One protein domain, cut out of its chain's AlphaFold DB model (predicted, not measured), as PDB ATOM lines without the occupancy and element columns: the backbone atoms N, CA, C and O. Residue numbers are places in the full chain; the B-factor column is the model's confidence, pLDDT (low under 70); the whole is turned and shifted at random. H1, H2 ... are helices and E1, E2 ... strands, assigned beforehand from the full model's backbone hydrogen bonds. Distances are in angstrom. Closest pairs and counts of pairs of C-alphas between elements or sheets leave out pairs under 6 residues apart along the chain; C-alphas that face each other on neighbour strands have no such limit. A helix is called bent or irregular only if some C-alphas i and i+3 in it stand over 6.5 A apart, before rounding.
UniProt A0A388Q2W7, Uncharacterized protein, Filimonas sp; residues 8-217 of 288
ATOM      1  N   VAL A   8     315.146 295.955 361.519       91.56
ATOM      2  CA  VAL A   8     314.802 294.664 362.141       91.56
ATOM      3  C   VAL A   8     313.503 294.790 362.928       91.56
ATOM      4  O   VAL A   8     312.607 293.957 362.770       91.56
ATOM      5  N   GLU A   9     313.375 295.859 363.712       90.56
ATOM      6  CA  GLU A   9     312.170 296.134 364.492       90.56
ATOM      7  C   GLU A   9     310.977 296.435 363.578       90.56
ATOM      8  O   GLU A   9     309.905 295.853 363.753       90.56
ATOM      9  N   ARG A  10     311.180 297.216 362.508       90.94
ATOM     10  CA  ARG A  10     310.149 297.475 361.494       90.94
ATOM     11  C   ARG A  10     309.614 296.176 360.891       90.94
ATOM     12  O   ARG A  10     308.408 295.965 360.850       90.94
ATOM     13  N   ARG A  11     310.499 295.254 360.493       91.50
ATOM     14  CA  ARG A  11     310.112 293.937 359.945       91.50
ATOM     15  C   ARG A  11     309.406 293.042 360.961       91.50
ATOM     16  O   ARG A  11     308.640 292.159 360.567       91.50
ATOM     17  N   LYS A  12     309.706 293.181 362.254       92.69
ATOM     18  CA  LYS A  12     309.012 292.449 363.323       92.69
ATOM     19  C   LYS A  12     307.589 292.983 363.488       92.69
ATOM     20  O   LYS A  12     306.652 292.191 363.497       92.69
ATOM     21  N   GLN A  13     307.432 294.303 363.513       92.50
ATOM     22  CA  GLN A  13     306.137 294.974 363.618       92.50
ATOM     23  C   GLN A  13     305.265 294.751 362.376       92.50
ATOM     24  O   GLN A  13     304.096 294.418 362.514       92.50
ATOM     25  N   GLU A  14     305.828 294.820 361.165       92.56
ATOM     26  CA  GLU A  14     305.116 294.485 359.922       92.56
ATOM     27  C   GLU A  14     304.600 293.037 359.926       92.56
ATOM     28  O   GLU A  14     303.458 292.791 359.541       92.56
ATOM     29  N   ARG A  15     305.420 292.072 360.371       93.44
ATOM     30  CA  ARG A  15     304.999 290.665 360.491       93.44
ATOM     31  C   ARG A  15     303.904 290.485 361.530       93.44
ATOM     32  O   ARG A  15     302.948 289.769 361.255       93.44
ATOM     33  N   TYR A  16     304.034 291.145 362.677       93.81
ATOM     34  CA  TYR A  16     303.012 291.121 363.715       93.81
ATOM     35  C   TYR A  16     301.691 291.697 363.201       93.81
ATOM     36  O   TYR A  16     300.671 291.029 363.287       93.81
ATOM     37  N   LEU A  17     301.699 292.879 362.576       92.19
ATOM     38  CA  LEU A  17     300.488 293.476 362.005       92.19
ATOM     39  C   LEU A  17     299.858 292.579 360.940       92.19
ATOM     40  O   LEU A  17     298.654 292.359 360.976       92.19
ATOM     41  N   LYS A  18     300.662 292.006 360.033       91.88
ATOM     42  CA  LYS A  18     300.165 291.057 359.027       91.88
ATOM     43  C   LYS A  18     299.540 289.814 359.654       91.88
ATOM     44  O   LYS A  18     298.570 289.311 359.105       91.88
ATOM     45  N   SER A  19     300.056 289.340 360.790       93.06
ATOM     46  CA  SER A  19     299.460 288.207 361.504       93.06
ATOM     47  C   SER A  19     298.167 288.567 362.240       93.06
ATOM     48  O   SER A  19     297.460 287.658 362.652       93.06
ATOM     49  N   GLN A  20     297.872 289.859 362.433       93.94
ATOM     50  CA  GLN A  20     296.601 290.334 362.989       93.94
ATOM     51  C   GLN A  20     295.557 290.645 361.904       93.94
ATOM     52  O   GLN A  20     294.416 290.957 362.237       93.94
ATOM     53  N   LEU A  21     295.920 290.610 360.614       90.44
ATOM     54  CA  LEU A  21     294.971 290.874 359.534       90.44
ATOM     55  C   LEU A  21     293.985 289.712 359.410       90.44
ATOM     56  O   LEU A  21     294.371 288.588 359.097       90.44
ATOM     57  N   SER A  22     292.704 290.009 359.588       87.88
ATOM     58  CA  SER A  22     291.598 289.118 359.249       87.88
ATOM     59  C   SER A  22     290.967 289.542 357.926       87.88
ATOM     60  O   SER A  22     290.898 290.734 357.614       87.88
ATOM     61  N   ALA A  23     290.473 288.575 357.153       88.12
ATOM     62  CA  ALA A  23     289.662 288.880 355.982       88.12
ATOM     63  C   ALA A  23     288.394 289.646 356.401       88.12
ATOM     64  O   ALA A  23     287.768 289.327 357.413       88.12
ATOM     65  N   GLY A  24     288.038 290.676 355.630       90.38
ATOM     66  CA  GLY A  24     286.782 291.402 355.807       90.38
ATOM     67  C   GLY A  24     285.575 290.601 355.312       90.38
ATOM     68  O   GLY A  24     285.714 289.502 354.774       90.38
ATOM     69  N   SER A  25     284.381 291.173 355.470       93.31
ATOM     70  CA  SER A  25     283.153 290.579 354.942       93.31
ATOM     71  C   SER A  25     283.069 290.681 353.419       93.31
ATOM     72  O   SER A  25     283.538 291.656 352.830       93.31
ATOM     73  N   ILE A  26     282.404 289.711 352.789       95.06
ATOM     74  CA  ILE A  26     282.141 289.699 351.342       95.06
ATOM     75  C   ILE A  26     280.639 289.837 351.093       95.06
ATOM     76  O   ILE A  26     279.854 289.039 351.600       95.06
ATOM     77  N   ASP A  27     280.259 290.807 350.264       95.25
ATOM     78  CA  ASP A  27     278.877 291.049 349.846       95.25
ATOM     79  C   ASP A  27     278.696 290.657 348.366       95.25
ATOM     80  O   ASP A  27     279.312 291.246 347.476       95.25
ATOM     81  N   VAL A  28     277.832 289.679 348.080       96.19
ATOM     82  CA  VAL A  28     277.545 289.189 346.721       96.19
ATOM     83  C   VAL A  28     276.194 289.712 346.248       96.19
ATOM     84  O   VAL A  28     275.156 289.358 346.798       96.19
ATOM     85  N   ASN A  29     276.172 290.534 345.197       95.38
ATOM     86  CA  ASN A  29     274.929 291.097 344.665       95.38
ATOM     87  C   ASN A  29     274.306 290.234 343.557       95.38
ATOM     88  O   ASN A  29     274.934 289.985 342.529       95.38
ATOM     89  N   ILE A  30     273.033 289.869 343.728       94.88
ATOM     90  CA  ILE A  30     272.195 289.215 342.721       94.88
ATOM     91  C   ILE A  30     271.113 290.204 342.275       94.88
ATOM     92  O   ILE A  30     270.195 290.542 343.027       94.88
ATOM     93  N   MET A  31     271.211 290.662 341.024       88.00
ATOM     94  CA  MET A  31     270.172 291.482 340.395       88.00
ATOM     95  C   MET A  31     269.002 290.596 339.973       88.00
ATOM     96  O   MET A  31     269.125 289.772 339.068       88.00
ATOM     97  N   THR A  32     267.842 290.778 340.592       84.19
ATOM     98  CA  THR A  32     266.695 289.886 340.390       84.19
ATOM     99  C   THR A  32     265.944 290.148 339.084       84.19
ATOM    100  O   THR A  32     265.303 289.246 338.551       84.19
ATOM    101  N   LYS A  33     266.048 291.364 338.532       82.31
ATOM    102  CA  LYS A  33     265.355 291.778 337.298       82.31
ATOM    103  C   LYS A  33     265.910 291.133 336.023       82.31
ATOM    104  O   LYS A  33     265.217 291.096 335.012       82.31
ATOM    105  N   VAL A  34     267.145 290.630 336.063       81.44
ATOM    106  CA  VAL A  34     267.804 289.949 334.929       81.44
ATOM    107  C   VAL A  34     267.709 288.426 335.020       81.44
ATOM    108  O   VAL A  34     268.409 287.714 334.305       81.44
ATOM    109  N   ASP A  35     266.855 287.921 335.908       86.62
ATOM    110  CA  ASP A  35     266.714 286.499 336.184       86.62
ATOM    111  C   ASP A  35     266.035 285.757 335.022       86.62
ATOM    112  O   ASP A  35     264.809 285.764 334.875       86.62
ATOM    113  N   ARG A  36     266.840 285.114 334.173       88.38
ATOM    114  CA  ARG A  36     266.363 284.380 332.995       88.38
ATOM    115  C   ARG A  36     266.149 282.907 333.298       88.38
ATOM    116  O   ARG A  36     266.948 282.280 333.989       88.38
ATOM    117  N   ASN A  37     265.089 282.347 332.723       90.12
ATOM    118  CA  ASN A  37     264.844 280.909 332.732       90.12
ATOM    119  C   ASN A  37     265.826 280.184 331.824       90.12
ATOM    120  O   ASN A  37     266.101 280.639 330.714       90.12
ATOM    121  N   HIS A  38     266.288 279.022 332.274       89.06
ATOM    122  CA  HIS A  38     266.998 278.078 331.421       89.06
ATOM    123  C   HIS A  38     266.012 277.036 330.907       89.06
ATOM    124  O   HIS A  38     265.092 276.641 331.625       89.06
ATOM    125  N   ILE A  39     266.202 276.609 329.661       90.31
ATOM    126  CA  ILE A  39     265.367 275.601 329.007       90.31
ATOM    127  C   ILE A  39     266.178 274.338 328.727       90.31
ATOM    128  O   ILE A  39     267.368 274.409 328.414       90.31
ATOM    129  N   ASN A  40     265.544 273.176 328.854       89.62
ATOM    130  CA  ASN A  40     266.148 271.903 328.484       89.62
ATOM    131  C   ASN A  40     266.159 271.725 326.950       89.62
ATOM    132  O   ASN A  40     265.628 272.542 326.195       89.62
ATOM    133  N   LYS A  41     266.753 270.623 326.472       91.12
ATOM    134  CA  LYS A  41     266.794 270.292 325.033       91.12
ATOM    135  C   LYS A  41     265.402 270.115 324.407       91.12
ATOM    136  O   LYS A  41     265.281 270.229 323.193       91.12
ATOM    137  N   SER A  42     264.385 269.852 325.224       88.69
ATOM    138  CA  SER A  42     262.982 269.704 324.821       88.69
ATOM    139  C   SER A  42     262.215 271.035 324.812       88.69
ATOM    140  O   SER A  42     261.044 271.053 324.451       88.69
ATOM    141  N   GLY A  43     262.855 272.150 325.187       87.75
ATOM    142  CA  GLY A  43     262.246 273.483 325.232       87.75
ATOM    143  C   GLY A  43     261.487 273.809 326.524       87.75
ATOM    144  O   GLY A  43     260.861 274.862 326.606       87.75
ATOM    145  N   GLU A  44     261.543 272.949 327.541       88.25
ATOM    146  CA  GLU A  44     260.845 273.154 328.816       88.25
ATOM    147  C   GLU A  44     261.726 273.916 329.808       88.25
ATOM    148  O   GLU A  44     262.939 273.700 329.869       88.25
ATOM    149  N   VAL A  45     261.118 274.780 330.626       86.56
ATOM    150  CA  VAL A  45     261.833 275.505 331.684       86.56
ATOM    151  C   VAL A  45     262.331 274.524 332.741       86.56
ATOM    152  O   VAL A  45     261.557 273.760 333.312       86.56
ATOM    153  N   ILE A  46     263.627 274.581 333.031       86.69
ATOM    154  CA  ILE A  46     264.246 273.782 334.085       86.69
ATOM    155  C   ILE A  46     263.919 274.437 335.434       86.69
ATOM    156  O   ILE A  46     264.247 275.608 335.659       86.69
ATOM    157  N   SER A  47     263.274 273.685 336.333       84.00
ATOM    158  CA  SER A  47     262.992 274.153 337.698       84.00
ATOM    159  C   SER A  47     264.284 274.522 338.419       84.00
ATOM    160  O   SER A  47     265.290 273.828 338.284       84.00
ATOM    161  N   ASP A  48     264.252 275.618 339.178       83.19
ATOM    162  CA  ASP A  48     265.357 276.067 340.039       83.19
ATOM    163  C   ASP A  48     266.719 276.180 339.330       83.19
ATOM    164  O   ASP A  48     267.788 275.992 339.915       83.19
ATOM    165  N   ALA A  49     266.686 276.499 338.035       87.69
ATOM    166  CA  ALA A  49     267.873 276.674 337.204       87.69
ATOM    167  C   ALA A  49     267.916 278.044 336.525       87.69
ATOM    168  O   ALA A  49     268.660 278.236 335.570       87.69
ATOM    169  N   SER A  50     267.132 279.012 336.998       91.94
ATOM    170  CA  SER A  50     267.249 280.377 336.496       91.94
ATOM    171  C   SER A  50     268.603 280.995 336.868       91.94
ATOM    172  O   SER A  50     269.285 280.505 337.775       91.94
ATOM    173  N   ASP A  51     268.998 282.071 336.184       92.56
ATOM    174  CA  ASP A  51     270.275 282.761 336.431       92.56
ATOM    175  C   ASP A  51     270.431 283.144 337.921       92.56
ATOM    176  O   ASP A  51     271.449 282.833 338.544       92.56
ATOM    177  N   ALA A  52     269.406 283.756 338.528       93.56
ATOM    178  CA  ALA A  52     269.466 284.197 339.922       93.56
ATOM    179  C   ALA A  52     269.454 283.025 340.912       93.56
ATOM    180  O   ALA A  52     270.188 283.056 341.900       93.56
ATOM    181  N   VAL A  53     268.658 281.982 340.649       94.38
ATOM    182  CA  VAL A  53     268.616 280.785 341.506       94.38
ATOM    183  C   VAL A  53     269.947 280.038 341.452       94.38
ATOM    184  O   VAL A  53     270.477 279.641 342.488       94.38
ATOM    185  N   SER A  54     270.543 279.910 340.266       94.31
ATOM    186  CA  SER A  54     271.856 279.286 340.100       94.31
ATOM    187  C   SER A  54     272.958 280.066 340.817       94.31
ATOM    188  O   SER A  54     273.787 279.453 341.490       94.31
ATOM    189  N   ALA A  55     272.938 281.401 340.735       95.19
ATOM    190  CA  ALA A  55     273.867 282.258 341.472       95.19
ATOM    191  C   ALA A  55     273.695 282.119 342.992       95.19
ATOM    192  O   ALA A  55     274.681 281.946 343.710       95.19
ATOM    193  N   LEU A  56     272.450 282.124 343.484       96.69
ATOM    194  CA  LEU A  56     272.154 281.952 344.906       96.69
ATOM    195  C   LEU A  56     272.592 280.574 345.413       96.69
ATOM    196  O   LEU A  56     273.205 280.488 346.474       96.69
ATOM    197  N   ARG A  57     272.343 279.509 344.644       96.12
ATOM    198  CA  ARG A  57     272.821 278.156 344.950       96.12
ATOM    199  C   ARG A  57     274.344 278.113 345.061       96.12
ATOM    200  O   ARG A  57     274.860 277.595 346.047       96.12
ATOM    201  N   GLY A  58     275.055 278.687 344.088       96.31
ATOM    202  CA  GLY A  58     276.518 278.751 344.104       96.31
ATOM    203  C   GLY A  58     277.053 279.518 345.316       96.31
ATOM    204  O   GLY A  58     277.944 279.036 346.011       96.31
ATOM    205  N   TYR A  59     276.459 280.672 345.631       97.44
ATOM    206  CA  TYR A  59     276.803 281.425 346.834       97.44
ATOM    207  C   TYR A  59     276.536 280.613 348.106       97.44
ATOM    208  O   TYR A  59     277.420 280.508 348.956       97.44
ATOM    209  N   ALA A  60     275.365 279.988 348.231       96.94
ATOM    210  CA  ALA A  60     274.991 279.194 349.397       96.94
ATOM    211  C   ALA A  60     275.916 277.986 349.618       96.94
ATOM    212  O   ALA A  60     276.246 277.695 350.764       96.94
ATOM    213  N   GLN A  61     276.401 277.356 348.545       96.56
ATOM    214  CA  GLN A  61     277.329 276.218 348.589       96.56
ATOM    215  C   GLN A  61     278.810 276.609 348.736       96.56
ATOM    216  O   GLN A  61     279.643 275.737 348.958       96.56
ATOM    217  N   SER A  62     279.158 277.892 348.609       96.88
ATOM    218  CA  SER A  62     280.535 278.358 348.821       96.88
ATOM    219  C   SER A  62     280.970 278.268 350.290       96.88
ATOM    220  O   SER A  62     280.135 278.308 351.194       96.88
ATOM    221  N   GLU A  63     282.280 278.255 350.533       95.19
ATOM    222  CA  GLU A  63     282.878 278.259 351.882       95.19
ATOM    223  C   GLU A  63     282.916 279.655 352.534       95.19
ATOM    224  O   GLU A  63     283.523 279.841 353.588       95.19
ATOM    225  N   LEU A  64     282.288 280.663 351.915       94.50
ATOM    226  CA  LEU A  64     282.249 282.014 352.465       94.50
ATOM    227  C   LEU A  64     281.541 282.030 353.825       94.50
ATOM    228  O   LEU A  64     280.385 281.627 353.949       94.50
ATOM    229  N   THR A  65     282.225 282.581 354.821       91.25
ATOM    230  CA  THR A  65     281.698 282.896 356.153       91.25
ATOM    231  C   THR A  65     281.861 284.394 356.402       91.25
ATOM    232  O   THR A  65     282.645 285.051 355.715       91.25
ATOM    233  N   ASN A  66     281.069 284.973 357.311       93.06
ATOM    234  CA  ASN A  66     280.989 286.429 357.491       93.06
ATOM    235  C   ASN A  66     280.669 287.164 356.169       93.06
ATOM    236  O   ASN A  66     281.260 288.187 355.825       93.06
ATOM    237  N   SER A  67     279.723 286.632 355.397       97.06
ATOM    238  CA  SER A  67     279.363 287.155 354.073       97.06
ATOM    239  C   SER A  67     277.885 287.524 353.995       97.06
ATOM    240  O   SER A  67     277.109 287.247 354.915       97.06
ATOM    241  N   SER A  68     277.489 288.210 352.931       97.69
ATOM    242  CA  SER A  68     276.089 288.503 352.666       97.69
ATOM    243  C   SER A  68     275.726 288.328 351.195       97.69
ATOM    244  O   SER A  68     276.554 288.505 350.301       97.69
ATOM    245  N   VAL A  69     274.463 287.989 350.943       98.06
ATOM    246  CA  VAL A  69     273.856 288.109 349.618       98.06
ATOM    247  C   VAL A  69     272.974 289.348 349.585       98.06
ATOM    248  O   VAL A  69     272.149 289.557 350.475       98.06
ATOM    249  N   ILE A  70     273.137 290.165 348.551       97.50
ATOM    250  CA  ILE A  70     272.318 291.346 348.302       97.50
ATOM    251  C   ILE A  70     271.314 291.019 347.201       97.50
ATOM    252  O   ILE A  70     271.703 290.685 346.081       97.50
ATOM    253  N   PHE A  71     270.024 291.173 347.489       95.94
ATOM    254  CA  PHE A  71     268.974 291.136 346.472       95.94
ATOM    255  C   PHE A  71     268.642 292.552 346.012       95.94
ATOM    256  O   PHE A  71     268.270 293.406 346.818       95.94
ATOM    257  N   SER A  72     268.780 292.802 344.709       89.00
ATOM    258  CA  SER A  72     268.597 294.126 344.107       89.00
ATOM    259  C   SER A  72     267.675 294.111 342.893       89.00
ATOM    260  O   SER A  72     267.402 293.060 342.320       89.00
ATOM    261  N   ALA A  73     267.215 295.298 342.487       80.50
ATOM    262  CA  ALA A  73     266.320 295.512 341.343       80.50
ATOM    263  C   ALA A  73     264.910 294.894 341.476       80.50
ATOM    264  O   ALA A  73     264.248 294.644 340.467       80.50
ATOM    265  N   GLY A  74     264.424 294.736 342.711       80.06
ATOM    266  CA  GLY A  74     263.038 294.387 343.020       80.06
ATOM    267  C   GLY A  74     262.851 292.992 343.615       80.06
ATOM    268  O   GLY A  74     263.771 292.174 343.679       80.06
ATOM    269  N   MET A  75     261.624 292.727 344.053       87.00
ATOM    270  CA  MET A  75     261.243 291.457 344.664       87.00
ATOM    271  C   MET A  75     261.178 290.339 343.615       87.00
ATOM    272  O   MET A  75     260.560 290.499 342.563       87.00
ATOM    273  N   ASN A  76     261.744 289.175 343.936       90.81
ATOM    274  CA  ASN A  76     261.641 287.966 343.119       90.81
ATOM    275  C   ASN A  76     261.142 286.795 343.982       90.81
ATOM    276  O   ASN A  76     261.936 286.155 344.674       90.81
ATOM    277  N   PRO A  77     259.822 286.509 343.956       90.50
ATOM    278  CA  PRO A  77     259.225 285.450 344.765       90.50
ATOM    279  C   PRO A  77     259.840 284.069 344.527       90.50
ATOM    280  O   PRO A  77     259.975 283.301 345.474       90.50
ATOM    281  N   ARG A  78     260.259 283.751 343.293       90.50
ATOM    282  CA  ARG A  78     260.916 282.471 342.992       90.50
ATOM    283  C   ARG A  78     262.239 282.347 343.734       90.50
ATOM    284  O   ARG A  78     262.474 281.333 344.379       90.50
ATOM    285  N   LEU A  79     263.078 283.378 343.660       92.56
ATOM    286  CA  LEU A  79     264.366 283.392 344.349       92.56
ATOM    287  C   LEU A  79     264.181 283.256 345.866       92.56
ATOM    288  O   LEU A  79     264.907 282.506 346.507       92.56
ATOM    289  N   TYR A  80     263.178 283.933 346.425       94.31
ATOM    290  CA  TYR A  80     262.869 283.868 347.855       94.31
ATOM    291  C   TYR A  80     262.288 282.515 348.282       94.31
ATOM    292  O   TYR A  80     262.582 282.050 349.376       94.31
ATOM    293  N   ASN A  81     261.493 281.863 347.431       93.06
ATOM    294  CA  ASN A  81     261.038 280.492 347.669       93.06
ATOM    295  C   ASN A  81     262.211 279.505 347.638       93.06
ATOM    296  O   ASN A  81     262.279 278.620 348.479       93.06
ATOM    297  N   TYR A  82     263.152 279.670 346.707       94.88
ATOM    298  CA  TYR A  82     264.350 278.836 346.681       94.88
ATOM    299  C   TYR A  82     265.223 279.063 347.923       94.88
ATOM    300  O   TYR A  82     265.713 278.106 348.513       94.88
ATOM    301  N   LEU A  83     265.366 280.318 348.363       95.31
ATOM    302  CA  LEU A  83     266.118 280.687 349.565       95.31
ATOM    303  C   LEU A  83     265.624 279.964 350.829       95.31
ATOM    304  O   LEU A  83     266.443 279.550 351.637       95.31
ATOM    305  N   GLU A  84     264.311 279.759 350.971       95.25
ATOM    306  CA  GLU A  84     263.698 279.004 352.080       95.25
ATOM    307  C   GLU A  84     264.200 277.558 352.178       95.25
ATOM    308  O   GLU A  84     264.313 277.016 353.277       95.25
ATOM    309  N   SER A  85     264.539 276.945 351.038       94.19
ATOM    310  CA  SER A  85     265.060 275.572 350.977       94.19
ATOM    311  C   SER A  85     266.532 275.446 351.394       94.19
ATOM    312  O   SER A  85     267.065 274.337 351.436       94.19
ATOM    313  N   LEU A  86     267.206 276.566 351.679       95.75
ATOM    314  CA  LEU A  86     268.627 276.608 352.004       95.75
ATOM    315  C   LEU A  86     268.832 276.833 353.503       95.75
ATOM    316  O   LEU A  86     268.390 277.837 354.055       95.75
ATOM    317  N   ASN A  87     269.611 275.959 354.136       95.56
ATOM    318  CA  ASN A  87     269.967 276.104 355.555       95.56
ATOM    319  C   ASN A  87     271.187 277.014 355.769       95.56
ATOM    320  O   ASN A  87     271.546 277.335 356.892       95.56
ATOM    321  N   ALA A  88     271.842 277.459 354.692       96.25
ATOM    322  CA  ALA A  88     273.047 278.290 354.763       96.25
ATOM    323  C   ALA A  88     272.808 279.692 355.365       96.25
ATOM    324  O   ALA A  88     273.768 280.403 355.644       96.25
ATOM    325  N   PHE A  89     271.541 280.086 355.513       96.38
ATOM    326  CA  PHE A  89     271.092 281.366 356.070       96.38
ATOM    327  C   PHE A  89     270.395 281.200 357.422       96.38
ATOM    328  O   PHE A  89     269.874 282.177 357.963       96.38
ATOM    329  N   ASP A  90     270.349 279.973 357.934       95.19
ATOM    330  CA  ASP A  90     269.851 279.718 359.272       95.19
ATOM    331  C   ASP A  90     270.871 280.255 360.293       95.19
ATOM    332  O   ASP A  90     272.080 280.220 360.039       95.19
ATOM    333  N   PRO A  91     270.399 280.801 361.421       93.25
ATOM    334  CA  PRO A  91     271.267 281.213 362.512       93.25
ATOM    335  C   PRO A  91     271.842 279.989 363.225       93.25
ATOM    336  O   PRO A  91     271.231 278.918 363.236       93.25
ATOM    337  N   ASP A  92     272.998 280.165 363.855       89.25
ATOM    338  CA  ASP A  92     273.520 279.188 364.802       89.25
ATOM    339  C   ASP A  92     272.866 279.319 366.194       89.25
ATOM    340  O   ASP A  92     271.975 280.137 366.435       89.25
ATOM    341  N   GLU A  93     273.318 278.480 367.124       82.31
ATOM    342  CA  GLU A  93     272.885 278.456 368.526       82.31
ATOM    343  C   GLU A  93     273.198 279.740 369.312       82.31
ATOM    344  O   GLU A  93     272.558 280.001 370.330       82.31
ATOM    345  N   ASN A  94     274.148 280.549 368.833       82.56
ATOM    346  CA  ASN A  94     274.499 281.856 369.391       82.56
ATOM    347  C   ASN A  94     273.811 283.006 368.648       82.56
ATOM    348  O   ASN A  94     274.089 284.174 368.924       82.56
ATOM    349  N   PHE A  95     272.898 282.684 367.729       79.88
ATOM    350  CA  PHE A  95     272.151 283.640 366.923       79.88
ATOM    351  C   PHE A  95     273.010 284.435 365.936       79.88
ATOM    352  O   PHE A  95     272.647 285.541 365.520       79.88
ATOM    353  N   GLU A  96     274.126 283.849 365.504       88.56
ATOM    354  CA  GLU A  96     274.975 284.394 364.459       88.56
ATOM    355  C   GLU A  96     274.636 283.792 363.091       88.56
ATOM    356  O   GLU A  96     274.293 282.620 362.944       88.56
ATOM    357  N   PHE A  97     274.750 284.618 362.051       94.12
ATOM    358  CA  PHE A  97     274.487 284.215 360.673       94.12
ATOM    359  C   PHE A  97     275.802 284.115 359.905       94.12
ATOM    360  O   PHE A  97     276.420 285.135 359.583       94.12
ATOM    361  N   ALA A  98     276.194 282.897 359.526       94.62
ATOM    362  CA  ALA A  98     277.369 282.686 358.677       94.62
ATOM    363  C   ALA A  98     277.237 283.415 357.324       94.62
ATOM    364  O   ALA A  98     278.209 283.994 356.817       94.62
ATOM    365  N   LYS A  99     276.017 283.416 356.763       97.62
ATOM    366  CA  LYS A  99     275.631 284.154 355.556       97.62
ATOM    367  C   LYS A  99     274.389 284.986 355.837       97.62
ATOM    368  O   LYS A  99     273.349 284.468 356.227       97.62
ATOM    369  N   ARG A 100     274.498 286.287 355.594       97.75
ATOM    370  CA  ARG A 100     273.437 287.271 355.837       97.75
ATOM    371  C   ARG A 100     272.653 287.579 354.569       97.75
ATOM    372  O   ARG A 100     273.152 287.400 353.456       97.75
ATOM    373  N   VAL A 101     271.445 288.104 354.743       98.19
ATOM    374  CA  VAL A 101     270.618 288.613 353.644       98.19
ATOM    375  C   VAL A 101     270.503 290.127 353.745       98.19
ATOM    376  O   VAL A 101     270.120 290.665 354.783       98.19
ATOM    377  N   ILE A 102     270.804 290.803 352.642       98.25
ATOM    378  CA  ILE A 102     270.628 292.241 352.457       98.25
ATOM    379  C   ILE A 102     269.591 292.451 351.359       98.25
ATOM    380  O   ILE A 102     269.664 291.840 350.290       98.25
ATOM    381  N   VAL A 103     268.634 293.345 351.589       97.25
ATOM    382  CA  VAL A 103     267.632 293.702 350.578       97.25
ATOM    383  C   VAL A 103     267.800 295.167 350.208       97.25
ATOM    384  O   VAL A 103     267.700 296.046 351.066       97.25
ATOM    385  N   LYS A 104     268.043 295.434 348.919       95.44
ATOM    386  CA  LYS A 104     268.019 296.800 348.388       95.44
ATOM    387  C   LYS A 104     266.579 297.252 348.177       95.44
ATOM    388  O   LYS A 104     265.793 296.563 347.524       95.44
ATOM    389  N   VAL A 105     266.236 298.402 348.745       93.25
ATOM    390  CA  VAL A 105     264.864 298.922 348.823       93.25
ATOM    391  C   VAL A 105     264.824 300.394 348.444       93.25
ATOM    392  O   VAL A 105     265.780 301.125 348.681       93.25
ATOM    393  N   SER A 106     263.707 300.831 347.866       89.81
ATOM    394  CA  SER A 106     263.496 302.231 347.478       89.81
ATOM    395  C   SER A 106     262.752 303.048 348.529       89.81
ATOM    396  O   SER A 106     262.787 304.270 348.489       89.81
ATOM    397  N   ASP A 107     262.039 302.389 349.445       91.62
ATOM    398  CA  ASP A 107     261.135 303.027 350.402       91.62
ATOM    399  C   ASP A 107     260.800 302.090 351.576       91.62
ATOM    400  O   ASP A 107     261.073 300.885 351.543       91.62
ATOM    401  N   TYR A 108     260.177 302.637 352.622       94.75
ATOM    402  CA  TYR A 108     259.794 301.883 353.818       94.75
ATOM    403  C   TYR A 108     258.807 300.750 353.510       94.75
ATOM    404  O   TYR A 108     258.909 299.644 354.045       94.75
ATOM    405  N   ARG A 109     257.850 300.993 352.606       94.06
ATOM    406  CA  ARG A 109     256.815 300.014 352.254       94.06
ATOM    407  C   ARG A 109     257.419 298.762 351.616       94.06
ATOM    408  O   ARG A 109     257.019 297.650 351.961       94.06
ATOM    409  N   SER A 110     258.367 298.928 350.701       93.25
ATOM    410  CA  SER A 110     259.073 297.836 350.031       93.25
ATOM    411  C   SER A 110     259.955 297.048 351.000       93.25
ATOM    412  O   SER A 110     259.990 295.819 350.896       93.25
ATOM    413  N   ALA A 111     260.585 297.709 351.980       96.81
ATOM    414  CA  ALA A 111     261.288 297.041 353.077       96.81
ATOM    415  C   ALA A 111     260.340 296.199 353.933       96.81
ATOM    416  O   ALA A 111     260.578 295.007 354.126       96.81
ATOM    417  N   LEU A 112     259.215 296.773 354.363       98.12
ATOM    418  CA  LEU A 112     258.232 296.073 355.187       98.12
ATOM    419  C   LEU A 112     257.636 294.855 354.465       98.12
ATOM    420  O   LEU A 112     257.511 293.785 355.059       98.12
ATOM    421  N   ILE A 113     257.272 294.987 353.186       97.12
ATOM    422  CA  ILE A 113     256.690 293.886 352.403       97.12
ATOM    423  C   ILE A 113     257.702 292.751 352.219       97.12
ATOM    424  O   ILE A 113     257.375 291.594 352.492       97.12
ATOM    425  N   GLN A 114     258.921 293.066 351.773       97.62
ATOM    426  CA  GLN A 114     259.945 292.052 351.507       97.62
ATOM    427  C   GLN A 114     260.457 291.416 352.804       97.62
ATOM    428  O   GLN A 114     260.583 290.195 352.868       97.62
ATOM    429  N   GLY A 115     260.648 292.214 353.857       98.12
ATOM    430  CA  GLY A 115     261.011 291.740 355.190       98.12
ATOM    431  C   GLY A 115     259.988 290.759 355.753       98.12
ATOM    432  O   GLY A 115     260.348 289.649 356.128       98.12
ATOM    433  N   LYS A 116     258.692 291.102 355.716       98.31
ATOM    434  CA  LYS A 116     257.613 290.185 356.129       98.31
ATOM    435  C   LYS A 116     257.591 288.903 355.301       98.31
ATOM    436  O   LYS A 116     257.306 287.835 355.835       98.31
ATOM    437  N   TYR A 117     257.831 289.005 353.995       97.81
ATOM    438  CA  TYR A 117     257.818 287.848 353.107       97.81
ATOM    439  C   TYR A 117     258.953 286.868 353.427       97.81
ATOM    440  O   TYR A 117     258.704 285.671 353.524       97.81
ATOM    441  N   LEU A 118     260.172 287.375 353.624       98.06
ATOM    442  CA  LEU A 118     261.344 286.573 353.980       98.06
ATOM    443  C   LEU A 118     261.251 286.023 355.410       98.06
ATOM    444  O   LEU A 118     261.504 284.839 355.623       98.06
ATOM    445  N   ALA A 119     260.767 286.822 356.363       97.75
ATOM    446  CA  ALA A 119     260.568 286.385 357.742       97.75
ATOM    447  C   ALA A 119     259.618 285.184 357.847       97.75
ATOM    448  O   ALA A 119     259.906 284.237 358.572       97.75
ATOM    449  N   LYS A 120     258.526 285.161 357.064       97.50
ATOM    450  CA  LYS A 120     257.601 284.008 357.004       97.50
ATOM    451  C   LYS A 120     258.273 282.707 356.559       97.50
ATOM    452  O   LYS A 120     257.740 281.641 356.844       97.50
ATOM    453  N   LYS A 121     259.400 282.808 355.859       96.62
ATOM    454  CA  LYS A 121     260.195 281.692 355.335       96.62
ATOM    455  C   LYS A 121     261.354 281.308 356.259       96.62
ATOM    456  O   LYS A 121     262.232 280.553 355.859       96.62
ATOM    457  N   GLY A 122     261.397 281.871 357.469       96.00
ATOM    458  CA  GLY A 122     262.507 281.672 358.396       96.00
ATOM    459  C   GLY A 122     263.807 282.322 357.922       96.00
ATOM    460  O   GLY A 122     264.875 281.877 358.318       96.00
ATOM    461  N   ILE A 123     263.737 283.364 357.084       97.31
ATOM    462  CA  ILE A 123     264.910 284.109 356.618       97.31
ATOM    463  C   ILE A 123     264.939 285.487 357.276       97.31
ATOM    464  O   ILE A 123     264.007 286.281 357.116       97.31
ATOM    465  N   TRP A 124     266.029 285.789 357.980       97.50
ATOM    466  CA  TRP A 124     266.257 287.105 358.567       97.50
ATOM    467  C   TRP A 124     266.924 288.041 357.557       97.50
ATOM    468  O   TRP A 124     267.936 287.698 356.947       97.50
ATOM    469  N   VAL A 125     266.371 289.242 357.392       98.12
ATOM    470  CA  VAL A 125     267.040 290.317 356.654       98.12
ATOM    471  C   VAL A 125     267.924 291.063 357.644       98.12
ATOM    472  O   VAL A 125     267.412 291.725 358.535       98.12
ATOM    473  N   SER A 126     269.243 290.970 357.491       97.69
ATOM    474  CA  SER A 126     270.201 291.648 358.376       97.69
ATOM    475  C   SER A 126     270.385 293.124 358.020       97.69
ATOM    476  O   SER A 126     270.848 293.911 358.845       97.69
ATOM    477  N   GLU A 127     270.055 293.516 356.787       98.25
ATOM    478  CA  GLU A 127     270.196 294.897 356.331       98.25
ATOM    479  C   GLU A 127     269.159 295.277 355.269       98.25
ATOM    480  O   GLU A 127     268.997 294.588 354.257       98.25
ATOM    481  N   PHE A 128     268.522 296.431 355.465       98.12
ATOM    482  CA  PHE A 128     267.845 297.153 354.392       98.12
ATOM    483  C   PHE A 128     268.760 298.255 353.877       98.12
ATOM    484  O   PHE A 128     269.107 299.189 354.602       98.12
ATOM    485  N   ARG A 129     269.138 298.132 352.605       96.81
ATOM    486  CA  ARG A 129     270.041 299.056 351.924       96.81
ATOM    487  C   ARG A 129     269.229 299.969 351.021       96.81
ATOM    488  O   ARG A 129     268.761 299.555 349.962       96.81
ATOM    489  N   ILE A 130     269.012 301.191 351.482       94.38
ATOM    490  CA  ILE A 130     268.148 302.166 350.827       94.38
ATOM    491  C   ILE A 130     268.873 302.745 349.617       94.38
ATOM    492  O   ILE A 130     270.002 303.217 349.732       94.38
ATOM    493  N   GLU A 131     268.202 302.745 348.470       86.06
ATOM    494  CA  GLU A 131     268.654 303.412 347.251       86.06
ATOM    495  C   GLU A 131     267.525 304.271 346.684       86.06
ATOM    496  O   GLU A 131     266.434 303.778 346.395       86.06
ATOM    497  N   SER A 132     267.789 305.563 346.481       71.12
ATOM    498  CA  SER A 132     266.860 306.435 345.756       71.12
ATOM    499  C   SER A 132     267.086 306.298 344.254       71.12
ATOM    500  O   SER A 132     268.190 306.531 343.757       71.12
ATOM    501  N   GLY A 133     266.015 306.011 343.512       62.22
ATOM    502  CA  GLY A 133     266.035 305.989 342.050       62.22
ATOM    503  C   GLY A 133     266.300 307.346 341.385       62.22
ATOM    504  O   GLY A 133     266.461 307.374 340.167       62.22
ATOM    505  N   LEU A 134     266.339 308.439 342.160       62.09
ATOM    506  CA  LEU A 134     266.600 309.807 341.694       62.09
ATOM    507  C   LEU A 134     268.009 310.317 342.036       62.09
ATOM    508  O   LEU A 134     268.501 311.224 341.373       62.09
ATOM    509  N   ASN A 135     268.658 309.764 343.067       61.69
ATOM    510  CA  ASN A 135     269.949 310.258 343.572       61.69
ATOM    511  C   ASN A 135     271.121 309.329 343.216       61.69
ATOM    512  O   ASN A 135     272.282 309.700 343.388       61.69
ATOM    513  N   CYS A 136     270.847 308.108 342.756       61.69
ATOM    514  CA  CYS A 136     271.889 307.156 342.394       61.69
ATOM    515  C   CYS A 136     272.348 307.345 340.946       61.69
ATOM    516  O   CYS A 136     271.540 307.504 340.032       61.69
ATOM    517  N   GLY A 137     273.658 307.213 340.723       55.97
ATOM    518  CA  GLY A 137     274.169 306.924 339.392       55.97
ATOM    519  C   GLY A 137     273.574 305.610 338.887       55.97
ATOM    520  O   GLY A 137     273.405 304.645 339.632       55.97
ATOM    521  N   GLY A 138     273.250 305.569 337.606       61.38
ATOM    522  CA  GLY A 138     272.737 304.377 336.968       61.38
ATOM    523  C   GLY A 138     271.238 304.365 336.730       61.38
ATOM    524  O   GLY A 138     270.742 305.330 336.156       61.38
ATOM    525  N   HIS A 139     270.540 303.259 337.027       59.88
ATOM    526  CA  HIS A 139     269.136 303.085 336.639       59.88
ATOM    527  C   HIS A 139     268.292 304.166 337.309       59.88
ATOM    528  O   HIS A 139     267.996 304.084 338.497       59.88
ATOM    529  N   ALA A 140     267.895 305.155 336.520       54.06
ATOM    530  CA  ALA A 140     266.975 306.180 336.942       54.06
ATOM    531  C   ALA A 140     265.580 305.583 336.844       54.06
ATOM    532  O   ALA A 140     265.039 305.362 335.751       54.06
ATOM    533  N   PHE A 141     265.001 305.275 337.996       54.16
ATOM    534  CA  PHE A 141     263.599 304.907 338.041       54.16
ATOM    535  C   PHE A 141     262.808 306.174 337.727       54.16
ATOM    536  O   PHE A 141     262.720 307.088 338.537       54.16
ATOM    537  N   ALA A 142     262.291 306.242 336.499       41.22
ATOM    538  CA  ALA A 142     261.476 307.341 335.991       41.22
ATOM    539  C   ALA A 142     260.068 307.321 336.619       41.22
ATOM    540  O   ALA A 142     259.067 307.224 335.916       41.22
ATOM    541  N   THR A 143     260.001 307.333 337.946       42.69
ATOM    542  CA  THR A 143     258.771 307.509 338.722       42.69
ATOM    543  C   THR A 143     258.777 308.887 339.372       42.69
ATOM    544  O   THR A 143     259.850 309.461 339.562       42.69
ATOM    545  N   ASP A 144     257.601 309.362 339.792       49.56
ATOM    546  CA  ASP A 144     257.402 310.456 340.762       49.56
ATOM    547  C   ASP A 144     257.954 310.060 342.151       49.56
ATOM    548  O   ASP A 144     257.248 310.050 343.158       49.56
ATOM    549  N   GLY A 145     259.199 309.582 342.188       58.19
ATOM    550  CA  GLY A 145     259.834 309.034 343.371       58.19
ATOM    551  C   GLY A 145     260.001 310.110 344.432       58.19
ATOM    552  O   GLY A 145     260.193 311.289 344.134       58.19
ATOM    553  N   TYR A 146     259.953 309.693 345.689       63.41
ATOM    554  CA  TYR A 146     260.312 310.574 346.786       63.41
ATOM    555  C   TYR A 146     261.815 310.856 346.745       63.41
ATOM    556  O   TYR A 146     262.622 309.987 346.410       63.41
ATOM    557  N   LEU A 147     262.191 312.084 347.100       78.25
ATOM    558  CA  LEU A 147     263.586 312.414 347.362       78.25
ATOM    559  C   LEU A 147     264.117 311.540 348.504       78.25
ATOM    560  O   LEU A 147     263.362 311.093 349.371       78.25
ATOM    561  N   LEU A 148     265.436 311.345 348.529       86.88
ATOM    562  CA  LEU A 148     266.085 310.508 349.535       86.88
ATOM    563  C   LEU A 148     265.761 310.953 350.974       86.88
ATOM    564  O   LEU A 148     265.473 310.111 351.815       86.88
ATOM    565  N   GLY A 149     265.731 312.263 351.247       90.06
ATOM    566  CA  GLY A 149     265.452 312.808 352.585       90.06
ATOM    567  C   GLY A 149     264.132 312.313 353.203       90.06
ATOM    568  O   GLY A 149     264.176 311.687 354.258       90.06
ATOM    569  N   PRO A 150     262.965 312.530 352.562       90.62
ATOM    570  CA  PRO A 150     261.683 311.997 353.034       90.62
ATOM    571  C   PRO A 150     261.661 310.482 353.267       90.62
ATOM    572  O   PRO A 150     261.070 310.028 354.244       90.62
ATOM    573  N   ILE A 151     262.323 309.701 352.403       91.75
ATOM    574  CA  ILE A 151     262.432 308.245 352.577       91.75
ATOM    575  C   ILE A 151     263.192 307.934 353.869       91.75
ATOM    576  O   ILE A 151     262.721 307.151 354.693       91.75
ATOM    577  N   LEU A 152     264.352 308.565 354.069       94.81
ATOM    578  CA  LEU A 152     265.178 308.349 355.253       94.81
ATOM    579  C   LEU A 152     264.489 308.812 356.543       94.81
ATOM    580  O   LEU A 152     264.641 308.153 357.568       94.81
ATOM    581  N   GLU A 153     263.695 309.883 356.503       96.25
ATOM    582  CA  GLU A 153     262.928 310.342 357.668       96.25
ATOM    583  C   GLU A 153     261.841 309.333 358.075       96.25
ATOM    584  O   GLU A 153     261.623 309.075 359.265       96.25
ATOM    585  N   GLU A 154     261.192 308.687 357.104       96.38
ATOM    586  CA  GLU A 154     260.256 307.599 357.398       96.38
ATOM    587  C   GLU A 154     260.974 306.396 358.025       96.38
ATOM    588  O   GLU A 154     260.518 305.871 359.042       96.38
ATOM    589  N   PHE A 155     262.125 305.987 357.481       97.19
ATOM    590  CA  PHE A 155     262.917 304.910 358.081       97.19
ATOM    591  C   PHE A 155     263.377 305.251 359.497       97.19
ATOM    592  O   PHE A 155     263.226 304.418 360.383       97.19
ATOM    593  N   LYS A 156     263.878 306.466 359.733       97.31
ATOM    594  CA  LYS A 156     264.308 306.935 361.055       97.31
ATOM    595  C   LYS A 156     263.168 306.880 362.073       97.31
ATOM    596  O   LYS A 156     263.353 306.373 363.175       97.31
ATOM    597  N   SER A 157     261.987 307.382 361.709       97.75
ATOM    598  CA  SER A 157     260.831 307.437 362.616       97.75
ATOM    599  C   SER A 157     260.196 306.069 362.885       97.75
ATOM    600  O   SER A 157     259.644 305.864 363.965       97.75
ATOM    601  N   LYS A 158     260.291 305.124 361.940       97.88
ATOM    602  CA  LYS A 158     259.642 303.803 362.022       97.88
ATOM    603  C   LYS A 158     260.611 302.620 362.115       97.88
ATOM    604  O   LYS A 158     260.195 301.472 361.974       97.88
ATOM    605  N   GLN A 159     261.899 302.859 362.363       95.88
ATOM    606  CA  GLN A 159     262.929 301.810 362.384       95.88
ATOM    607  C   GLN A 159     262.587 300.681 363.366       95.88
ATOM    608  O   GLN A 159     262.701 299.504 363.023       95.88
ATOM    609  N   GLN A 160     262.150 301.045 364.574       96.50
ATOM    610  CA  GLN A 160     261.800 300.080 365.613       96.50
ATOM    611  C   GLN A 160     260.544 299.283 365.237       96.50
ATOM    612  O   GLN A 160     260.552 298.060 365.318       96.50
ATOM    613  N   GLU A 161     259.509 299.956 364.718       97.94
ATOM    614  CA  GLU A 161     258.283 299.308 364.229       97.94
ATOM    615  C   GLU A 161     258.595 298.271 363.139       97.94
ATOM    616  O   GLU A 161     258.089 297.147 363.185       97.94
ATOM    617  N   LEU A 162     259.454 298.626 362.176       98.19
ATOM    618  CA  LEU A 162     259.900 297.724 361.116       98.19
ATOM    619  C   LEU A 162     260.599 296.491 361.693       98.19
ATOM    620  O   LEU A 162     260.266 295.367 361.310       98.19
ATOM    621  N   LYS A 163     261.547 296.707 362.613       97.56
ATOM    622  CA  LYS A 163     262.331 295.645 363.251       97.56
ATOM    623  C   LYS A 163     261.428 294.677 364.018       97.56
ATOM    624  O   LYS A 163     261.464 293.479 363.739       97.56
ATOM    625  N   ASP A 164     260.579 295.192 364.902       97.38
ATOM    626  CA  ASP A 164     259.699 294.383 365.754       97.38
ATOM    627  C   ASP A 164     258.681 293.606 364.918       97.38
ATOM    628  O   ASP A 164     258.488 292.404 365.095       97.38
ATOM    629  N   THR A 165     258.091 294.265 363.919       97.94
ATOM    630  CA  THR A 165     257.108 293.633 363.035       97.94
ATOM    631  C   THR A 165     257.694 292.451 362.260       97.94
ATOM    632  O   THR A 165     257.016 291.442 362.058       97.94
ATOM    633  N   ILE A 166     258.928 292.578 361.762       98.19
ATOM    634  CA  ILE A 166     259.601 291.500 361.027       98.19
ATOM    635  C   ILE A 166     260.029 290.395 361.998       98.19
ATOM    636  O   ILE A 166     259.860 289.216 361.680       98.19
ATOM    637  N   PHE A 167     260.533 290.762 363.177       97.31
ATOM    638  CA  PHE A 167     261.004 289.810 364.175       97.31
ATOM    639  C   PHE A 167     259.905 288.895 364.703       97.31
ATOM    640  O   PHE A 167     260.112 287.687 364.717       97.31
ATOM    641  N   GLU A 168     258.725 289.416 365.036       96.75
ATOM    642  CA  GLU A 168     257.610 288.586 365.520       96.75
ATOM    643  C   GLU A 168     257.238 287.471 364.528       96.75
ATOM    644  O   GLU A 168     256.978 286.321 364.892       96.75
ATOM    645  N   ILE A 169     257.275 287.788 363.232       97.81
ATOM    646  CA  ILE A 169     257.008 286.820 362.166       97.81
ATOM    647  C   ILE A 169     258.161 285.821 362.046       97.81
ATOM    648  O   ILE A 169     257.921 284.615 361.942       97.81
ATOM    649  N   TYR A 170     259.399 286.320 362.049       96.81
ATOM    650  CA  TYR A 170     260.602 285.505 361.927       96.81
ATOM    651  C   TYR A 170     260.715 284.507 363.080       96.81
ATOM    652  O   TYR A 170     260.881 283.316 362.831       96.81
ATOM    653  N   LYS A 171     260.518 284.971 364.319       95.00
ATOM    654  CA  LYS A 171     260.537 284.168 365.543       95.00
ATOM    655  C   LYS A 171     259.583 282.976 365.450       95.00
ATOM    656  O   LYS A 171     259.972 281.848 365.740       95.00
ATOM    657  N   SER A 172     258.352 283.189 364.974       95.06
ATOM    658  CA  SER A 172     257.399 282.086 364.781       95.06
ATOM    659  C   SER A 172     257.846 281.091 363.703       95.06
ATOM    660  O   SER A 172     257.624 279.888 363.848       95.06
ATOM    661  N   ALA A 173     258.442 281.571 362.610       95.38
ATOM    662  CA  ALA A 173     258.874 280.722 361.504       95.38
ATOM    663  C   ALA A 173     260.109 279.885 361.870       95.38
ATOM    664  O   ALA A 173     260.137 278.684 361.604       95.38
ATOM    665  N   ILE A 174     261.102 280.498 362.512       93.25
ATOM    666  CA  ILE A 174     262.365 279.842 362.852       93.25
ATOM    667  C   ILE A 174     262.205 278.842 364.000       93.25
ATOM    668  O   ILE A 174     262.775 277.759 363.929       93.25
ATOM    669  N   ASN A 175     261.340 279.128 364.983       92.75
ATOM    670  CA  ASN A 175     260.991 278.161 366.022       92.75
ATOM    671  C   ASN A 175     260.370 276.895 365.419       92.75
ATOM    672  O   ASN A 175     260.765 275.789 365.755       92.75
ATOM    673  N   LYS A 176     259.475 277.036 364.436       94.19
ATOM    674  CA  LYS A 176     258.909 275.876 363.727       94.19
ATOM    675  C   LYS A 176     259.932 275.137 362.864       94.19
ATOM    676  O   LYS A 176     259.788 273.934 362.673       94.19
ATOM    677  N   LYS A 177     260.906 275.854 362.294       93.06
ATOM    678  CA  LYS A 177     261.909 275.287 361.380       93.06
ATOM    679  C   LYS A 177     263.009 274.531 362.129       93.06
ATOM    680  O   LYS A 177     263.413 273.469 361.667       93.06
ATOM    681  N   LEU A 178     263.491 275.081 363.243       91.31
ATOM    682  CA  LEU A 178     264.714 274.633 363.924       91.31
ATOM    683  C   LEU A 178     264.527 274.319 365.416       91.31
ATOM    684  O   LEU A 178     265.491 273.917 366.053       91.31
ATOM    685  N   ASP A 179     263.329 274.510 365.976       90.31
ATOM    686  CA  ASP A 179     263.053 274.402 367.420       90.31
ATOM    687  C   ASP A 179     263.888 275.371 368.283       90.31
ATOM    688  O   ASP A 179     264.235 275.103 369.429       90.31
ATOM    689  N   ILE A 180     264.215 276.537 367.714       83.56
ATOM    690  CA  ILE A 180     264.958 277.610 368.386       83.56
ATOM    691  C   ILE A 180     263.975 278.688 368.860       83.56
ATOM    692  O   ILE A 180     263.164 279.179 368.073       83.56
ATOM    693  N   ASP A 181     264.044 279.088 370.131       84.50
ATOM    694  CA  ASP A 181     263.298 280.239 370.659       84.50
ATOM    695  C   ASP A 181     264.221 281.454 370.822       84.50
ATOM    696  O   ASP A 181     265.196 281.428 371.571       84.50
ATOM    697  N   PHE A 182     263.903 282.534 370.107       79.62
ATOM    698  CA  PHE A 182     264.662 283.779 370.142       79.62
ATOM    699  C   PHE A 182     264.156 284.667 371.276       79.62
ATOM    700  O   PHE A 182     263.030 285.171 371.217       79.62
ATOM    701  N   SER A 183     264.984 284.902 372.290       77.94
ATOM    702  CA  SER A 183     264.712 285.901 373.333       77.94
ATOM    703  C   SER A 183     265.100 287.316 372.901       77.94
ATOM    704  O   SER A 183     264.451 288.276 373.311       77.94
ATOM    705  N   GLU A 184     266.123 287.444 372.053       86.31
ATOM    706  CA  GLU A 184     266.660 288.721 371.587       86.31
ATOM    707  C   GLU A 184     266.467 288.905 370.082       86.31
ATOM    708  O   GLU A 184     266.530 287.956 369.297       86.31
ATOM    709  N   VAL A 185     266.224 290.153 369.674       90.19
ATOM    710  CA  VAL A 185     266.041 290.493 368.262       90.19
ATOM    711  C   VAL A 185     267.404 290.627 367.587       90.19
ATOM    712  O   VAL A 185     268.154 291.534 367.975       90.19
ATOM    713  N   PRO A 186     267.705 289.840 366.534       91.75
ATOM    714  CA  PRO A 186     268.964 289.977 365.819       91.75
ATOM    715  C   PRO A 186     269.168 291.391 365.267       91.75
ATOM    716  O   PRO A 186     268.224 292.176 365.088       91.75
ATOM    717  N   GLU A 187     270.421 291.744 364.992       92.44
ATOM    718  CA  GLU A 187     270.734 293.049 364.423       92.44
ATOM    719  C   GLU A 187     270.031 293.232 363.065       92.44
ATOM    720  O   GLU A 187     270.057 292.356 362.195       92.44
ATOM    721  N   LEU A 188     269.396 294.396 362.898       96.12
ATOM    722  CA  LEU A 188     268.846 294.872 361.634       96.12
ATOM    723  C   LEU A 188     269.436 296.250 361.357       96.12
ATOM    724  O   LEU A 188     269.127 297.218 362.059       96.12
ATOM    725  N   ARG A 189     270.262 296.343 360.320       97.38
ATOM    726  CA  ARG A 189     270.892 297.597 359.908       97.38
ATOM    727  C   ARG A 189     270.060 298.289 358.841       97.38
ATOM    728  O   ARG A 189     269.569 297.656 357.909       97.38
ATOM    729  N   ILE A 190     269.953 299.605 358.952       98.00
ATOM    730  CA  ILE A 190     269.477 300.457 357.867       98.00
ATOM    731  C   ILE A 190     270.698 301.190 357.327       98.00
ATOM    732  O   ILE A 190     271.418 301.829 358.095       98.00
ATOM    733  N   THR A 191     270.957 301.057 356.030       97.38
ATOM    734  CA  THR A 191     272.078 301.701 355.331       97.38
ATOM    735  C   THR A 191     271.554 302.466 354.123       97.38
ATOM    736  O   THR A 191     270.433 302.225 353.670       97.38
ATOM    737  N   VAL A 192     272.341 303.400 353.592       95.00
ATOM    738  CA  VAL A 192     271.941 304.193 352.421       95.00
ATOM    739  C   VAL A 192     273.039 304.235 351.371       95.00
ATOM    740  O   VAL A 192     274.217 304.366 351.691       95.00
ATOM    741  N   GLN A 193     272.663 304.130 350.101       90.56
ATOM    742  CA  GLN A 193     273.555 304.347 348.967       90.56
ATOM    743  C   GLN A 193     272.904 305.324 347.985       90.56
ATOM    744  O   GLN A 193     271.688 305.304 347.786       90.56
ATOM    745  N   GLY A 194     273.729 306.164 347.358       83.44
ATOM    746  CA  GLY A 194     273.290 307.089 346.313       83.44
ATOM    747  C   GLY A 194     273.426 308.561 346.670       83.44
ATOM    748  O   GLY A 194     273.014 308.988 347.742       83.44
ATOM    749  N   GLY A 195     273.963 309.337 345.728       80.69
ATOM    750  CA  GLY A 195     274.074 310.791 345.849       80.69
ATOM    751  C   GLY A 195     275.096 311.262 346.881       80.69
ATOM    752  O   GLY A 195     274.913 312.339 347.430       80.69
ATOM    753  N   ILE A 196     276.122 310.454 347.163       88.81
ATOM    754  CA  ILE A 196     277.193 310.776 348.113       88.81
ATOM    755  C   ILE A 196     278.494 310.926 347.331       88.81
ATOM    756  O   ILE A 196     278.939 309.976 346.679       88.81
ATOM    757  N   GLY A 197     279.071 312.119 347.383       88.81
ATOM    758  CA  GLY A 197     280.355 312.488 346.795       88.81
ATOM    759  C   GLY A 197     281.329 313.119 347.791       88.81
ATOM    760  O   GLY A 197     282.522 313.171 347.496       88.81
ATOM    761  N   ALA A 198     280.859 313.554 348.964       90.81
ATOM    762  CA  ALA A 198     281.666 314.237 349.972       90.81
ATOM    763  C   ALA A 198     281.475 313.674 351.393       90.81
ATOM    764  O   ALA A 198     280.452 313.078 351.736       90.81
ATOM    765  N   ALA A 199     282.488 313.856 352.247       94.62
ATOM    766  CA  ALA A 199     282.491 313.330 353.617       94.62
ATOM    767  C   ALA A 199     281.432 314.009 354.506       94.62
ATOM    768  O   ALA A 199     280.895 313.401 355.435       94.62
ATOM    769  N   GLU A 200     281.112 315.264 354.210       95.69
ATOM    770  CA  GLU A 200     280.075 316.052 354.864       95.69
ATOM    771  C   GLU A 200     278.684 315.463 354.603       95.69
ATOM    772  O   GLU A 200     277.869 315.397 355.522       95.69
ATOM    773  N   GLU A 201     278.426 314.980 353.384       93.31
ATOM    774  CA  GLU A 201     277.166 314.326 353.012       93.31
ATOM    775  C   GLU A 201     277.011 312.990 353.741       93.31
ATOM    776  O   GLU A 201     275.964 312.729 354.332       93.31
ATOM    777  N   ASP A 202     278.066 312.171 353.785       94.94
ATOM    778  CA  ASP A 202     278.081 310.941 354.585       94.94
ATOM    779  C   ASP A 202     277.824 311.221 356.073       94.94
ATOM    780  O   ASP A 202     276.985 310.570 356.703       94.94
ATOM    781  N   THR A 203     278.502 312.225 356.627       96.44
ATOM    782  CA  THR A 203     278.343 312.622 358.031       96.44
ATOM    783  C   THR A 203     276.916 313.086 358.313       96.44
ATOM    784  O   THR A 203     276.329 312.692 359.324       96.44
ATOM    785  N   LEU A 204     276.333 313.884 357.415       95.38
ATOM    786  CA  LEU A 204     274.943 314.320 357.507       95.38
ATOM    787  C   LEU A 204     273.999 313.121 357.498       95.38
ATOM    788  O   LEU A 204     273.141 313.028 358.373       95.38
ATOM    789  N   LEU A 205     274.164 312.189 356.556       94.75
ATOM    790  CA  LEU A 205     273.274 311.037 356.420       94.75
ATOM    791  C   LEU A 205     273.311 310.130 357.655       94.75
ATOM    792  O   LEU A 205     272.258 309.745 358.165       94.75
ATOM    793  N   ARG A 206     274.508 309.837 358.177       96.19
ATOM    794  CA  ARG A 206     274.670 309.014 359.384       96.19
ATOM    795  C   ARG A 206     274.087 309.695 360.620       96.19
ATOM    796  O   ARG A 206     273.291 309.086 361.330       96.19
ATOM    797  N   ASN A 207     274.426 310.964 360.850       96.69
ATOM    798  CA  ASN A 207     274.063 311.652 362.090       96.69
ATOM    799  C   ASN A 207     272.607 312.129 362.106       96.69
ATOM    800  O   ASN A 207     271.933 312.023 363.128       96.69
ATOM    801  N   HIS A 208     272.111 312.673 360.993       96.69
ATOM    802  CA  HIS A 208     270.763 313.238 360.941       96.69
ATOM    803  C   HIS A 208     269.688 312.151 360.869       96.69
ATOM    804  O   HIS A 208     268.664 312.262 361.548       96.69
ATOM    805  N   PHE A 209     269.919 311.100 360.075       96.00
ATOM    806  CA  PHE A 209     268.939 310.035 359.843       96.00
ATOM    807  C   PHE A 209     269.185 308.765 360.666       96.00
ATOM    808  O   PHE A 209     268.402 307.826 360.560       96.00
ATOM    809  N   ASN A 210     270.224 308.737 361.511       95.44
ATOM    810  CA  ASN A 210     270.595 307.576 362.330       95.44
ATOM    811  C   ASN A 210     270.828 306.301 361.494       95.44
ATOM    812  O   ASN A 210     270.373 305.207 361.828       95.44
ATOM    813  N   ILE A 211     271.512 306.460 360.363       95.75
ATOM    814  CA  ILE A 211     271.805 305.371 359.429       95.75
ATOM    815  C   ILE A 211     273.120 304.702 359.841       95.75
ATOM    816  O   ILE A 211     274.098 305.383 360.153       95.75
ATOM    817  N   ALA A 212     273.165 303.368 359.810       96.75
ATOM    818  CA  ALA A 212     274.312 302.595 360.292       96.75
ATOM    819  C   ALA A 212     275.576 302.815 359.444       96.75
ATOM    820  O   ALA A 212     276.688 302.856 359.969       96.75
ATOM    821  N   SER A 213     275.415 302.955 358.128       95.56
ATOM    822  CA  SER A 213     276.511 303.238 357.202       95.56
ATOM    823  C   SER A 213     276.011 303.766 355.858       95.56
ATOM    824  O   SER A 213     274.826 303.670 355.523       95.56
ATOM    825  N   THR A 214     276.941 304.307 355.074       95.12
ATOM    826  CA  THR A 214     276.688 304.756 353.707       95.12
ATOM    827  C   THR A 214     277.483 303.940 352.687       95.12
ATOM    828  O   THR A 214     278.513 303.346 353.005       95.12
ATOM    829  N   GLY A 215     277.003 303.894 351.444       91.25
ATOM    830  CA  GLY A 215     277.713 303.298 350.314       91.25
ATOM    831  C   GLY A 215     277.907 304.285 349.167       91.25
ATOM    832  O   GLY A 215     277.016 305.066 348.835       91.25
ATOM    833  N   TRP A 216     279.084 304.210 348.551       90.88
ATOM    834  CA  TRP A 216     279.573 305.168 347.566       90.88
ATOM    835  C   TRP A 216     279.803 304.435 346.245       90.88
ATOM    836  O   TRP A 216     280.588 303.493 346.182       90.88
ATOM    837  N   GLY A 217     279.084 304.838 345.198       87.94
ATOM    838  CA  GLY A 217     279.178 304.224 343.871       87.94
ATOM    839  C   GLY A 217     280.045 305.050 342.929       87.94
ATOM    840  O   GLY A 217     281.204 304.730 342.692       87.94
TER     841      GLY A 217
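What this domain is: This is residues 8 to 217 of the 288 residues of an uncharacterized protein of Filimonas sp (UniProt A0A388Q2W7). A sheet of six parallel strands curls like part of a barrel, with H2, H4, H5a and H6 packed round one face and no named helix on the other. H5b, the long arm of a bent helix, runs along H4, and H3 packs beside H2. H1 sticks out alone as an arm and, with the loop of residues 32 to 50, makes the longest axis. The 210 printed residues hold six named helices and six named strands, H1 E1 H2 E2 H3 E3 H4 E4 H5 E5 H6 E6, with the sheet in the order E1 E2 E3 E4 E5 E6, and the class is mixed, helices and strands. The whole is compact, with a radius of gyration of the C-alphas of 19.3 A and spans of 66 by 50 by 42 A.

How they stand to each other: H1, residues 8 to 19, is not on the sheet; residues 8 to 22 stand free. E1, residues 26 to 31, is an edge strand and the parallel neighbour of E2, residues 67 to 72, with N 28 and O 68 2.8 A apart, within hydrogen-bond range. H2, residues 51 to 61, is on the sheet at a height of 9.8 A, over E1 and E2; its closest C-alpha to E1 is Ala 52, 6.4 A from that of Ile 30. H3, residues 77 to 84, touches H2 at a shallow tilt of 12 degrees, the same way, with the C-alphas of Val 53 and Leu 79 closest, 5.7 A apart. E3, residues 99 to 105, is parallel to E2, with N 102 and O 69 2.8 A apart. H4, residues 108 to 119, is over E3 at a height of 8.9 A and runs along the strands. E4, residues 125 to 131, is parallel to E3, with N 129 and O 103 3.0 A apart. H5, residues 148 to 178, was assigned as one helix by its hydrogen bonds but is bent, with C-alphas 157 and 160 8.0 A apart; its arms H5a and H5b stand at a steep tilt of 68 degrees, only just short of perpendicular. H5a is over E4 and E5, residues 189 to 193, at a height of 10.5 A. H5b only grazes the sheet, but touches H4 at a shallow tilt of 14 degrees, the same way, with the C-alphas of Ala 119 and Tyr 170 closest, 4.3 A apart. E5 is parallel to E4, with N 193 and O 130 2.8 A apart, and to the edge strand E6, residues 213 to 215, with N 215 and O 192 2.8 A apart. H6, residues 199 to 209, is over E6 at a height of 9.2 A, slantwise to the strands at 46 degrees on the local plane. The five strand-helix-strand units, two parallel neighbour strands with a helix between, have right-handed crossovers. Every O i to N i+4 pair is within hydrogen-bond range in H1, H2, H3, H4, H5a and H6, and 14 of 15 are in H5b.

Where its parts are: H1 begins at C-alpha 8, (314.802, 294.664, 362.141), and measures 16.7 A. E3 measures 19.5 A. H5a, residues 148 to 157, measures 14.4 A; H5b, residues 160 to 178, measures 25.7 A, with a kink of 29 degrees near residue 172. E6 ends at C-alpha 215, (277.713, 303.298, 350.314).

The domain as a whole: The two C-alphas farthest apart are those of Val 8 and Ser 42, 68.6 A. The printed part has no cut. The links E1 to H2, H3 to E3 and E4 to H5 are long. The mean pLDDT of the printed part is 90.4; residues 133 to 146 are under 70.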